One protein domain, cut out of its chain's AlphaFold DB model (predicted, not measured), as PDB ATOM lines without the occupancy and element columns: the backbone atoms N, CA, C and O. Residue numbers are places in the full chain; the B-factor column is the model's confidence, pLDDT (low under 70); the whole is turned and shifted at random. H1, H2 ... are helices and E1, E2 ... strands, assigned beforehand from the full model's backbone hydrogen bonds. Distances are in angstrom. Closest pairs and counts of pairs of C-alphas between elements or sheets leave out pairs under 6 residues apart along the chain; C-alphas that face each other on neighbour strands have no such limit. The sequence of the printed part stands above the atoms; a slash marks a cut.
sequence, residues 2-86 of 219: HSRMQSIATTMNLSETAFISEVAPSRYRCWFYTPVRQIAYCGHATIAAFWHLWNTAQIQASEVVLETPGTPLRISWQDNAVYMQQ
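Overview. This is residues 2 to 86 of the 219 residues of an uncharacterized protein of Pygocentrus nattereri (UniProt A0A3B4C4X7). A five-stranded, strongly twisted sheet curls round one helix, H2, while a second helix, H1, packs on the sheet at the end of the E1 and E2 hairpin where E1 begins and E2 ends, away from H2. The 85 printed residues hold two named helices and five named strands, in the order H1, E1, E2, H2, E3, E4, E5. The sheet runs E1, E2, E3, E4, E5 and is mixed, with E2 and E3 the parallel pair; the class is mixed, helices and strands. The whole is compact, with a radius of gyration of the C-alphas of 12.7 A, and spans 34 by 25 by 22 A.

Arrangement. Begin at the edge strand E1, residues 17 to 24, which forms an antiparallel hairpin with E2, residues 27 to 33; look for N 19 and O 31, 2.9 A apart. Beside E2, E3, residues 63 to 67, is its parallel neighbour, with N 28 and O 65 at 2.8 A. E3, E4, residues 73 to 78, and E5, residues 81 to 85, make a meander, each strand the antiparallel neighbour of the one before; N 64 and O 75 are 2.8 A apart, and N 83 and O 76 are 2.8 A apart. From edge to edge the strands' lines turn by 106 degrees and the way across the sheet by 87 degrees. The sheet curls round H2, residues 43 to 55, whose closest C-alphas to E5 are those of Trp 51 and Val 82, 5.9 A, and to E1 those of Ala 45 and Ala 18, 5.9 A. E2, H2 and E3 form a strand-helix-strand unit, two parallel strands with a helix between, and its crossover is right-handed. H1, residues 2 to 12, is on the sheet at a height of 8.1 A; its closest C-alphas to E1 are those of Ala 9 and Thr 17, 5.4 A. H1 and H2 are apart, on opposite faces, as three layers, helices on both faces of a sheet. In both helices every O i to N i+4 pair is within hydrogen-bond range.

Along the chain. Find C-alpha 2 at (137.291, 112.243, 85.969), where H1 begins its 15.3 A. E1 measures 22.1 A, E2 20.3 A, H2 18.2 A and E4 16.6 A; E3 and E5 are 13.3 A each. H2 begins at C-alpha 43, (153.281, 124.144, 83.134), and E5 ends at C-alpha 85, (157.460, 125.198, 74.188).

Size, cuts and confidence. The C-alphas farthest apart are those of Ser 3 and Asp 79, 37.6 A. The printed part has no cut, and no link is long. Mean pLDDT of the printed part is 92.6, and no printed residue is under 70.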
ATOM      1  N   HIS A   2     137.077 110.932  85.323       92.81
ATOM      2  CA  HIS A   2     137.291 112.243  85.969       92.81
ATOM      3  C   HIS A   2     137.060 112.265  87.489       92.81
ATOM      4  O   HIS A   2     137.912 112.753  88.218       92.81
ATOM      5  N   SER A   3     135.975 111.659  87.989       94.62
ATOM      6  CA  SER A   3     135.710 111.580  89.438       94.62
ATOM      7  C   SER A   3     136.809 110.853  90.222       94.62
ATOM      8  O   SER A   3     137.131 111.237  91.342       94.62
ATOM      9  N   ARG A   4     137.435 109.830  89.621       97.50
ATOM     10  CA  ARG A   4     138.557 109.101  90.227       97.50
ATOM     11  C   ARG A   4     139.839 109.934  90.221       97.50
ATOM     12  O   ARG A   4     140.529 109.959  91.231       97.50
ATOM     13  N   MET A   5     140.137 110.616  89.113       97.31
ATOM     14  CA  MET A   5     141.295 111.516  89.017       97.31
ATOM     15  C   MET A   5     141.193 112.654  90.041       97.31
ATOM     16  O   MET A   5     142.138 112.879  90.791       97.31
ATOM     17  N   GLN A   6     140.013 113.274  90.167       97.38
ATOM     18  CA  GLN A   6     139.751 114.288  91.191       97.38
ATOM     19  C   GLN A   6     139.957 113.734  92.608       97.38
ATOM     20  O   GLN A   6     140.650 114.358  93.400       97.38
ATOM     21  N   SER A   7     139.418 112.549  92.924       97.88
ATOM     22  CA  SER A   7     139.585 111.932  94.250       97.88
ATOM     23  C   SER A   7     141.051 111.656  94.603       97.88
ATOM     24  O   SER A   7     141.438 111.804  95.764       97.88
ATOM     25  N   ILE A   8     141.862 111.241  93.624       98.00
ATOM     26  CA  ILE A   8     143.305 111.049  93.814       98.00
ATOM     27  C   ILE A   8     143.970 112.402  94.073       98.00
ATOM     28  O   ILE A   8     144.687 112.524  95.058       98.00
ATOM     29  N   ALA A   9     143.684 113.428  93.265       95.75
ATOM     30  CA  ALA A   9     144.246 114.766  93.453       95.75
ATOM     31  C   ALA A   9     143.900 115.362  94.832       95.75
ATOM     32  O   ALA A   9     144.773 115.893  95.514       95.75
ATOM     33  N   THR A  10     142.656 115.189  95.292       94.62
ATOM     34  CA  THR A  10     142.234 115.576  96.648       94.62
ATOM     35  C   THR A  10     143.031 114.841  97.728       94.62
ATOM     36  O   THR A  10     143.398 115.442  98.729       94.62
ATOM     37  N   THR A  11     143.325 113.552  97.524       97.44
ATOM     38  CA  THR A  11     144.088 112.738  98.488       97.44
ATOM     39  C   THR A  11     145.568 113.120  98.515       97.44
ATOM     40  O   THR A  11     146.169 113.144  99.584       97.44
ATOM     41  N   MET A  12     146.155 113.423  97.353       95.19
ATOM     42  CA  MET A  12     147.551 113.860  97.248       95.19
ATOM     43  C   MET A  12     147.773 115.224  97.907       95.19
ATOM     44  O   MET A  12     148.851 115.459  98.444       95.19
ATOM     45  N   ASN A  13     146.760 116.101  97.878       90.62
ATOM     46  CA  ASN A  13     146.781 117.429  98.496       90.62
ATOM     47  C   ASN A  13     148.025 118.267  98.119       90.62
ATOM     48  O   ASN A  13     148.590 118.984  98.942       90.62
ATOM     49  N   LEU A  14     148.459 118.135  96.865       89.94
ATOM     50  CA  LEU A  14     149.475 118.978  96.234       89.94
ATOM     51  C   LEU A  14     148.790 120.145  95.512       89.94
ATOM     52  O   LEU A  14     147.567 120.132  95.359       89.94
ATOM     53  N   SER A  15     149.567 121.127  95.045       85.75
ATOM     54  CA  SER A  15     149.037 122.235  94.239       85.75
ATOM     55  C   SER A  15     148.302 121.696  93.002       85.75
ATOM     56  O   SER A  15     147.117 121.972  92.800       85.75
ATOM     57  N   GLU A  16     148.953 120.792  92.264       91.50
ATOM     58  CA  GLU A  16     148.411 120.125  91.087       91.50
ATOM     59  C   GLU A  16     148.822 118.647  91.038       91.50
ATOM     60  O   GLU A  16     149.917 118.245  91.428       91.50
ATOM     61  N   THR A  17     147.938 117.814  90.493       95.06
ATOM     62  CA  THR A  17     148.208 116.424  90.115       95.06
ATOM     63  C   THR A  17     147.966 116.259  88.618       95.06
ATOM     64  O   THR A  17     146.865 116.533  88.130       95.06
ATOM     65  N   ALA A  18     148.989 115.803  87.892       96.38
ATOM     66  CA  ALA A  18     148.909 115.508  86.466       96.38
ATOM     67  C   ALA A  18     148.627 114.019  86.224       96.38
ATOM     68  O   ALA A  18     149.311 113.143  86.753       96.38
ATOM     69  N   PHE A  19     147.643 113.737  85.377       96.00
ATOM     70  CA  PHE A  19     147.368 112.407  84.842       96.00
ATOM     71  C   PHE A  19     147.713 112.417  83.363       96.00
ATOM     72  O   PHE A  19     147.154 113.220  82.621       96.00
ATOM     73  N   ILE A  20     148.613 111.537  82.940       95.75
ATOM     74  CA  ILE A  20     149.158 111.508  81.582       95.75
ATOM     75  C   ILE A  20     148.825 110.185  80.895       95.75
ATOM     76  O   ILE A  20     148.856 109.124  81.516       95.75
ATOM     77  N   SER A  21     148.493 110.252  79.608       94.88
ATOM     78  CA  SER A  21     148.290 109.084  78.753       94.88
ATOM     79  C   SER A  21     148.921 109.332  77.394       94.88
ATOM     80  O   SER A  21     148.726 110.399  76.816       94.88
ATOM     81  N   GLU A  22     149.612 108.332  76.853       95.75
ATOM     82  CA  GLU A  22     149.933 108.303  75.428       95.75
ATOM     83  C   GLU A  22     148.642 108.016  74.646       95.75
ATOM     84  O   GLU A  22     147.862 107.135  75.021       95.75
ATOM     85  N   VAL A  23     148.370 108.806  73.610       96.31
ATOM     86  CA  VAL A  23     147.166 108.699  72.764       96.31
ATOM     87  C   VAL A  23     147.501 108.316  71.320       96.31
ATOM     88  O   VAL A  23     146.639 107.822  70.598       96.31
ATOM     89  N   ALA A  24     148.751 108.522  70.907       95.50
ATOM     90  CA  ALA A  24     149.367 108.022  69.681       95.50
ATOM     91  C   ALA A  24     150.899 108.025  69.882       95.50
ATOM     92  O   ALA A  24     151.353 108.678  70.820       95.50
ATOM     93  N   PRO A  25     151.700 107.365  69.023       94.94
ATOM     94  CA  PRO A  25     153.155 107.349  69.175       94.94
ATOM     95  C   PRO A  25     153.741 108.755  69.369       94.94
ATOM     96  O   PRO A  25     153.524 109.637  68.531       94.94
ATOM     97  N   SER A  26     154.451 108.964  70.483       95.00
ATOM     98  CA  SER A  26     155.050 110.254  70.880       95.00
ATOM     99  C   SER A  26     154.046 111.407  71.037       95.00
ATOM    100  O   SER A  26     154.415 112.583  70.963       95.00
ATOM    101  N   ARG A  27     152.765 111.096  71.255       97.12
ATOM    102  CA  ARG A  27     151.687 112.066  71.463       97.12
ATOM    103  C   ARG A  27     150.928 111.740  72.735       97.12
ATOM    104  O   ARG A  27     150.380 110.651  72.889       97.12
ATOM    105  N   TYR A  28     150.828 112.725  73.612       97.06
ATOM    106  CA  TYR A  28     150.288 112.567  74.951       97.06
ATOM    107  C   TYR A  28     149.128 113.513  75.196       97.06
ATOM    108  O   TYR A  28     149.028 114.580  74.595       97.06
ATOM    109  N   ARG A  29     148.278 113.135  76.142       95.75
ATOM    110  CA  ARG A  29     147.253 113.993  76.723       95.75
ATOM    111  C   ARG A  29     147.434 114.027  78.232       95.75
ATOM    112  O   ARG A  29     147.624 112.975  78.846       95.75
ATOM    113  N   CYS A  30     147.327 115.221  78.809       95.12
ATOM    114  CA  CYS A  30     147.353 115.422  80.252       95.12
ATOM    115  C   CYS A  30     146.023 115.973  80.766       95.12
ATOM    116  O   CYS A  30     145.388 116.810  80.126       95.12
ATOM    117  N   TRP A  31     145.644 115.538  81.963       94.75
ATOM    118  CA  TRP A  31     144.594 116.155  82.766       94.75
ATOM    119  C   TRP A  31     145.197 116.653  84.073       94.75
ATOM    120  O   TRP A  31     145.880 115.897  84.765       94.75
ATOM    121  N   PHE A  32     144.919 117.906  84.419       93.50
ATOM    122  CA  PHE A  32     145.456 118.556  85.609       93.50
ATOM    123  C   PHE A  32     144.343 118.802  86.614       93.50
ATOM    124  O   PHE A  32     143.268 119.292  86.261       93.50
ATOM    125  N   TYR A  33     144.607 118.471  87.868       93.38
ATOM    126  CA  TYR A  33     143.653 118.626  88.954       93.38
ATOM    127  C   TYR A  33     144.319 119.293  90.145       93.38
ATOM    128  O   TYR A  33     145.349 118.814  90.610       93.38
ATOM    129  N   THR A  34     143.695 120.341  90.672       89.75
ATOM    130  CA  THR A  34     143.932 120.774  92.052       89.75
ATOM    131  C   THR A  34     143.129 119.869  92.999       89.75
ATOM    132  O   THR A  34     142.291 119.078  92.536       89.75
ATOM    133  N   PRO A  35     143.283 119.990  94.330       89.81
ATOM    134  CA  PRO A  35     142.491 119.207  95.277       89.81
ATOM    135  C   PRO A  35     140.975 119.410  95.154       89.81
ATOM    136  O   PRO A  35     140.214 118.562  95.620       89.81
ATOM    137  N   VAL A  36     140.528 120.503  94.522       87.50
ATOM    138  CA  VAL A  36     139.112 120.899  94.468       87.50
ATOM    139  C   VAL A  36     138.496 120.869  93.069       87.50
ATOM    140  O   VAL A  36     137.280 120.714  92.962       87.50
ATOM    141  N   ARG A  37     139.283 121.027  91.997       88.50
ATOM    142  CA  ARG A  37     138.754 121.047  90.622       88.50
ATOM    143  C   ARG A  37     139.791 120.657  89.574       88.50
ATOM    144  O   ARG A  37     140.995 120.756  89.793       88.50
ATOM    145  N   GLN A  38     139.305 120.310  88.387       92.62
ATOM    146  CA  GLN A  38     140.137 120.240  87.191       92.62
ATOM    147  C   GLN A  38     140.548 121.647  86.738       92.62
ATOM    148  O   GLN A  38     139.737 122.575  86.787       92.62
ATOM    149  N   ILE A  39     141.771 121.781  86.230       86.81
ATOM    150  CA  ILE A  39     142.242 122.972  85.515       86.81
ATOM    151  C   ILE A  39     142.645 122.596  84.089       86.81
ATOM    152  O   ILE A  39     142.956 121.440  83.790       86.81
ATOM    153  N   ALA A  40     142.591 123.571  83.183       84.06
ATOM    154  CA  ALA A  40     142.838 123.330  81.765       84.06
ATOM    155  C   ALA A  40     144.304 122.975  81.480       84.06
ATOM    156  O   ALA A  40     144.580 122.171  80.591       84.06
ATOM    157  N   TYR A  41     145.231 123.578  82.226       84.25
ATOM    158  CA  TYR A  41     146.656 123.496  81.946       84.25
ATOM    159  C   TYR A  41     147.495 123.852  83.179       84.25
ATOM    160  O   TYR A  41     147.107 124.728  83.950       84.25
ATOM    161  N   CYS A  42     148.647 123.197  83.336       87.81
ATOM    162  CA  CYS A  42     149.672 123.573  84.303       87.81
ATOM    163  C   CYS A  42     151.074 123.247  83.762       87.81
ATOM    164  O   CYS A  42     151.379 122.098  83.426       87.81
ATOM    165  N   GLY A  43     151.933 124.267  83.689       89.62
ATOM    166  CA  GLY A  43     153.281 124.144  83.134       89.62
ATOM    167  C   GLY A  43     154.216 123.304  84.004       89.62
ATOM    168  O   GLY A  43     154.774 122.323  83.519       89.62
ATOM    169  N   HIS A  44     154.340 123.618  85.299       90.31
ATOM    170  CA  HIS A  44     155.260 122.888  86.181       90.31
ATOM    171  C   HIS A  44     154.858 121.407  86.322       90.31
ATOM    172  O   HIS A  44     155.716 120.528  86.359       90.31
ATOM    173  N   ALA A  45     153.553 121.101  86.313       92.25
ATOM    174  CA  ALA A  45     153.065 119.730  86.432       92.25
ATOM    175  C   ALA A  45     153.309 118.945  85.135       92.25
ATOM    176  O   ALA A  45     153.536 117.737  85.173       92.25
ATOM    177  N   THR A  46     153.312 119.642  83.992       93.69
ATOM    178  CA  THR A  46     153.738 119.085  82.705       93.69
ATOM    179  C   THR A  46     155.220 118.722  82.743       93.69
ATOM    180  O   THR A  46     155.558 117.564  82.505       93.69
ATOM    181  N   ILE A  47     156.093 119.669  83.105       94.56
ATOM    182  CA  ILE A  47     157.541 119.431  83.216       94.56
ATOM    183  C   ILE A  47     157.826 118.258  84.161       94.56
ATOM    184  O   ILE A  47     158.522 117.320  83.777       94.56
ATOM    185  N   ALA A  48     157.210 118.239  85.346       94.25
ATOM    186  CA  ALA A  48     157.382 117.163  86.321       94.25
ATOM    187  C   ALA A  48     156.953 115.786  85.775       94.25
ATOM    188  O   ALA A  48     157.664 114.795  85.962       94.25
ATOM    189  N   ALA A  49     155.814 115.713  85.076       95.31
ATOM    190  CA  ALA A  49     155.319 114.464  84.499       95.31
ATOM    191  C   ALA A  49     156.264 113.917  83.420       95.31
ATOM    192  O   ALA A  49     156.624 112.739  83.452       95.31
ATOM    193  N   PHE A  50     156.701 114.765  82.486       96.06
ATOM    194  CA  PHE A  50     157.590 114.331  81.408       96.06
ATOM    195  C   PHE A  50     159.011 114.060  81.890       96.06
ATOM    196  O   PHE A  50     159.625 113.108  81.415       96.06
ATOM    197  N   TRP A  51     159.496 114.794  82.893       95.19
ATOM    198  CA  TRP A  51     160.765 114.486  83.548       95.19
ATOM    199  C   TRP A  51     160.726 113.096  84.178       95.19
ATOM    200  O   TRP A  51     161.646 112.305  83.980       95.19
ATOM    201  N   HIS A  52     159.633 112.749  84.867       95.31
ATOM    202  CA  HIS A  52     159.469 111.419  85.451       95.31
ATOM    203  C   HIS A  52     159.427 110.316  84.385       95.31
ATOM    204  O   HIS A  52     160.125 109.308  84.514       95.31
ATOM    205  N   LEU A  53     158.630 110.493  83.327       94.88
ATOM    206  CA  LEU A  53     158.520 109.503  82.251       94.88
ATOM    207  C   LEU A  53     159.845 109.313  81.498       94.88
ATOM    208  O   LEU A  53     160.220 108.181  81.191       94.88
ATOM    209  N   TRP A  54     160.571 110.401  81.247       94.19
ATOM    210  CA  TRP A  54     161.887 110.356  80.622       94.19
ATOM    211  C   TRP A  54     162.917 109.654  81.518       94.19
ATOM    212  O   TRP A  54     163.531 108.675  81.093       94.19
ATOM    213  N   ASN A  55     163.035 110.060  82.787       93.00
ATOM    214  CA  ASN A  55     164.018 109.482  83.712       93.00
ATOM    215  C   ASN A  55     163.744 108.033  84.112       93.00
ATOM    216  O   ASN A  55     164.653 107.333  84.553       93.00
ATOM    217  N   THR A  56     162.509 107.562  83.958       94.56
ATOM    218  CA  THR A  56     162.159 106.149  84.169       94.56
ATOM    219  C   THR A  56     162.200 105.325  82.880       94.56
ATOM    220  O   THR A  56     161.752 104.179  82.879       94.56
ATOM    221  N   ALA A  57     162.749 105.881  81.791       92.12
ATOM    222  CA  ALA A  57     162.871 105.248  80.476       92.12
ATOM    223  C   ALA A  57     161.533 104.767  79.875       92.12
ATOM    224  O   ALA A  57     161.506 103.843  79.060       92.12
ATOM    225  N   GLN A  58     160.420 105.406  80.252       92.44
ATOM    226  CA  GLN A  58     159.094 105.147  79.677       92.44
ATOM    227  C   GLN A  58     158.891 105.863  78.336       92.44
ATOM    228  O   GLN A  58     157.968 105.523  77.597       92.44
ATOM    229  N   ILE A  59     159.753 106.828  78.001       91.88
ATOM    230  CA  ILE A  59     159.779 107.495  76.697       91.88
ATOM    231  C   ILE A  59     161.175 107.375  76.095       91.88
ATOM    232  O   ILE A  59     162.167 107.685  76.748       91.88
ATOM    233  N   GLN A  60     161.238 106.934  74.838       87.75
ATOM    234  CA  GLN A  60     162.488 106.751  74.090       87.75
ATOM    235  C   GLN A  60     162.683 107.768  72.958       87.75
ATOM    236  O   GLN A  60     163.752 107.812  72.354       87.75
ATOM    237  N   ALA A  61     161.656 108.563  72.642       91.62
ATOM    238  CA  ALA A  61     161.757 109.634  71.654       91.62
ATOM    239  C   ALA A  61     162.759 110.718  72.107       91.62
ATOM    240  O   ALA A  61     163.234 110.703  73.235       91.62
ATOM    241  N   SER A  62     163.111 111.663  71.239       91.75
ATOM    242  CA  SER A  62     163.861 112.872  71.636       91.75
ATOM    243  C   SER A  62     162.944 114.065  71.921       91.75
ATOM    244  O   SER A  62     163.351 115.045  72.534       91.75
ATOM    245  N   GLU A  63     161.709 113.991  71.427       96.00
ATOM    246  CA  GLU A  63     160.662 114.992  71.571       96.00
ATOM    247  C   GLU A  63     159.301 114.292  71.516       96.00
ATOM    248  O   GLU A  63     159.133 113.257  70.859       96.00
ATOM    249  N   VAL A  64     158.321 114.876  72.196       97.12
ATOM    250  CA  VAL A  64     156.921 114.461  72.185       97.12
ATOM    251  C   VAL A  64     155.995 115.660  72.034       97.12
ATOM    252  O   VAL A  64     156.357 116.808  72.299       97.12
ATOM    253  N   VAL A  65     154.761 115.382  71.621       97.06
ATOM    254  CA  VAL A  65     153.699 116.380  71.508       97.06
ATOM    255  C   VAL A  65     152.691 116.182  72.631       97.06
ATOM    256  O   VAL A  65     152.092 115.113  72.749       97.06
ATOM    257  N   LEU A  66     152.452 117.228  73.416       95.50
ATOM    258  CA  LEU A  66     151.356 117.290  74.372       95.50
ATOM    259  C   LEU A  66     150.138 117.955  73.727       95.50
ATOM    260  O   LEU A  66     150.183 119.110  73.303       95.50
ATOM    261  N   GLU A  67     149.026 117.233  73.681       93.75
ATOM    262  CA  GLU A  67     147.734 117.796  73.321       93.75
ATOM    263  C   GLU A  67     147.245 118.748  74.414       93.75
ATOM    264  O   GLU A  67     147.177 118.391  75.592       93.75
ATOM    265  N   THR A  68     146.849 119.949  74.002       85.06
ATOM    266  CA  THR A  68     146.181 120.933  74.855       85.06
ATOM    267  C   THR A  68     144.837 121.314  74.223       85.06
ATOM    268  O   THR A  68     144.616 121.016  73.047       85.06
ATOM    269  N   PRO A  69     143.921 121.971  74.958       77.94
ATOM    270  CA  PRO A  69     142.707 122.530  74.358       77.94
ATOM    271  C   PRO A  69     142.976 123.555  73.242       77.94
ATOM    272  O   PRO A  69     142.095 123.798  72.423       77.94
ATOM    273  N   GLY A  70     144.166 124.167  73.227       79.25
ATOM    274  CA  GLY A  70     144.610 125.107  72.203       79.25
ATOM    275  C   GLY A  70     145.669 124.488  71.291       79.25
ATOM    276  O   GLY A  70     145.496 123.402  70.741       79.25
ATOM    277  N   THR A  71     146.783 125.195  71.116       83.56
ATOM    278  CA  THR A  71     147.905 124.711  70.307       83.56
ATOM    279  C   THR A  71     148.631 123.568  71.027       83.56
ATOM    280  O   THR A  71     149.019 123.739  72.187       83.56
ATOM    281  N   PRO A  72     148.861 122.415  70.368       90.81
ATOM    282  CA  PRO A  72     149.697 121.362  70.926       90.81
ATOM    283  C   PRO A  72     151.090 121.890  71.269       90.81
ATOM    284  O   PRO A  72     151.677 122.653  70.501       90.81
ATOM    285  N   LEU A  73     151.619 121.470  72.413       91.38
ATOM    286  CA  LEU A  73     152.934 121.893  72.883       91.38
ATOM    287  C   LEU A  73     153.967 120.825  72.555       91.38
ATOM    288  O   LEU A  73     153.686 119.628  72.642       91.38
ATOM    289  N   ARG A  74     155.173 121.260  72.197       95.50
ATOM    290  CA  ARG A  74     156.331 120.376  72.085       95.50
ATOM    291  C   ARG A  74     157.052 120.296  73.415       95.50
ATOM    292  O   ARG A  74     157.208 121.312  74.097       95.50
ATOM    293  N   ILE A  75     157.455 119.082  73.758       96.31
ATOM    294  CA  ILE A  75     158.220 118.778  74.956       96.31
ATOM    295  C   ILE A  75     159.437 117.983  74.525       96.31
ATOM    296  O   ILE A  75     159.306 116.929  73.903       96.31
ATOM    297  N   SER A  76     160.607 118.498  74.851       95.56
ATOM    298  CA  SER A  76     161.893 117.904  74.516       95.56
ATOM    299  C   SER A  76     162.753 117.801  75.766       95.56
ATOM    300  O   SER A  76     162.392 118.288  76.838       95.56
ATOM    301  N   TRP A  77     163.882 117.116  75.655       94.00
ATOM    302  CA  TRP A  77     164.837 116.991  76.745       94.00
ATOM    303  C   TRP A  77     166.255 117.001  76.208       94.00
ATOM    304  O   TRP A  77     166.569 116.383  75.191       94.00
ATOM    305  N   GLN A  78     167.110 117.707  76.928       90.25
ATOM    306  CA  GLN A  78     168.544 117.807  76.692       90.25
ATOM    307  C   GLN A  78     169.209 118.165  78.020       90.25
ATOM    308  O   GLN A  78     168.550 118.675  78.920       90.25
ATOM    309  N   ASP A  79     170.497 117.866  78.169       88.19
ATOM    310  CA  ASP A  79     171.298 118.334  79.311       88.19
ATOM    311  C   ASP A  79     170.684 118.052  80.702       88.19
ATOM    312  O   ASP A  79     170.785 118.858  81.621       88.19
ATOM    313  N   ASN A  80     170.053 116.880  80.873       87.12
ATOM    314  CA  ASN A  80     169.369 116.470  82.113       87.12
ATOM    315  C   ASN A  80     168.168 117.358  82.521       87.12
ATOM    316  O   ASN A  80     167.752 117.345  83.682       87.12
ATOM    317  N   ALA A  81     167.589 118.090  81.568       91.06
ATOM    318  CA  ALA A  81     166.424 118.948  81.748       91.06
ATOM    319  C   ALA A  81     165.321 118.627  80.727       91.06
ATOM    320  O   ALA A  81     165.578 118.106  79.639       91.06
ATOM    321  N   VAL A  82     164.079 118.943  81.100       94.06
ATOM    322  CA  VAL A  82     162.912 118.876  80.216       94.06
ATOM    323  C   VAL A  82     162.555 120.290  79.816       94.06
ATOM    324  O   VAL A  82     162.477 121.163  80.665       94.06
ATOM    325  N   TYR A  83     162.294 120.497  78.536       93.69
ATOM    326  CA  TYR A  83     161.916 121.783  77.988       93.69
ATOM    327  C   TYR A  83     160.518 121.702  77.413       93.69
ATOM    328  O   TYR A  83     160.132 120.710  76.791       93.69
ATOM    329  N   MET A  84     159.765 122.777  77.588       92.06
ATOM    330  CA  MET A  84     158.420 122.902  77.055       92.06
ATOM    331  C   MET A  84     158.297 124.186  76.249       92.06
ATOM    332  O   MET A  84     158.633 125.275  76.720       92.06
ATOM    333  N   GLN A  85     157.779 124.054  75.030       90.56
ATOM    334  CA  GLN A  85     157.460 125.198  74.188       90.56
ATOM    335  C   GLN A  85     156.309 126.012  74.801       90.56
ATOM    336  O   GLN A  85     155.307 125.441  75.235       90.56
ATOM    337  N   GLN A  86     156.415 127.340  74.758       86.44
ATOM    338  CA  GLN A  86     155.315 128.261  75.050       86.44
ATOM    339  C   GLN A  86     154.845 129.011  73.797       86.44
ATOM    340  O   GLN A  86     155.496 128.984  72.747       86.44
TER     341      GLN A  86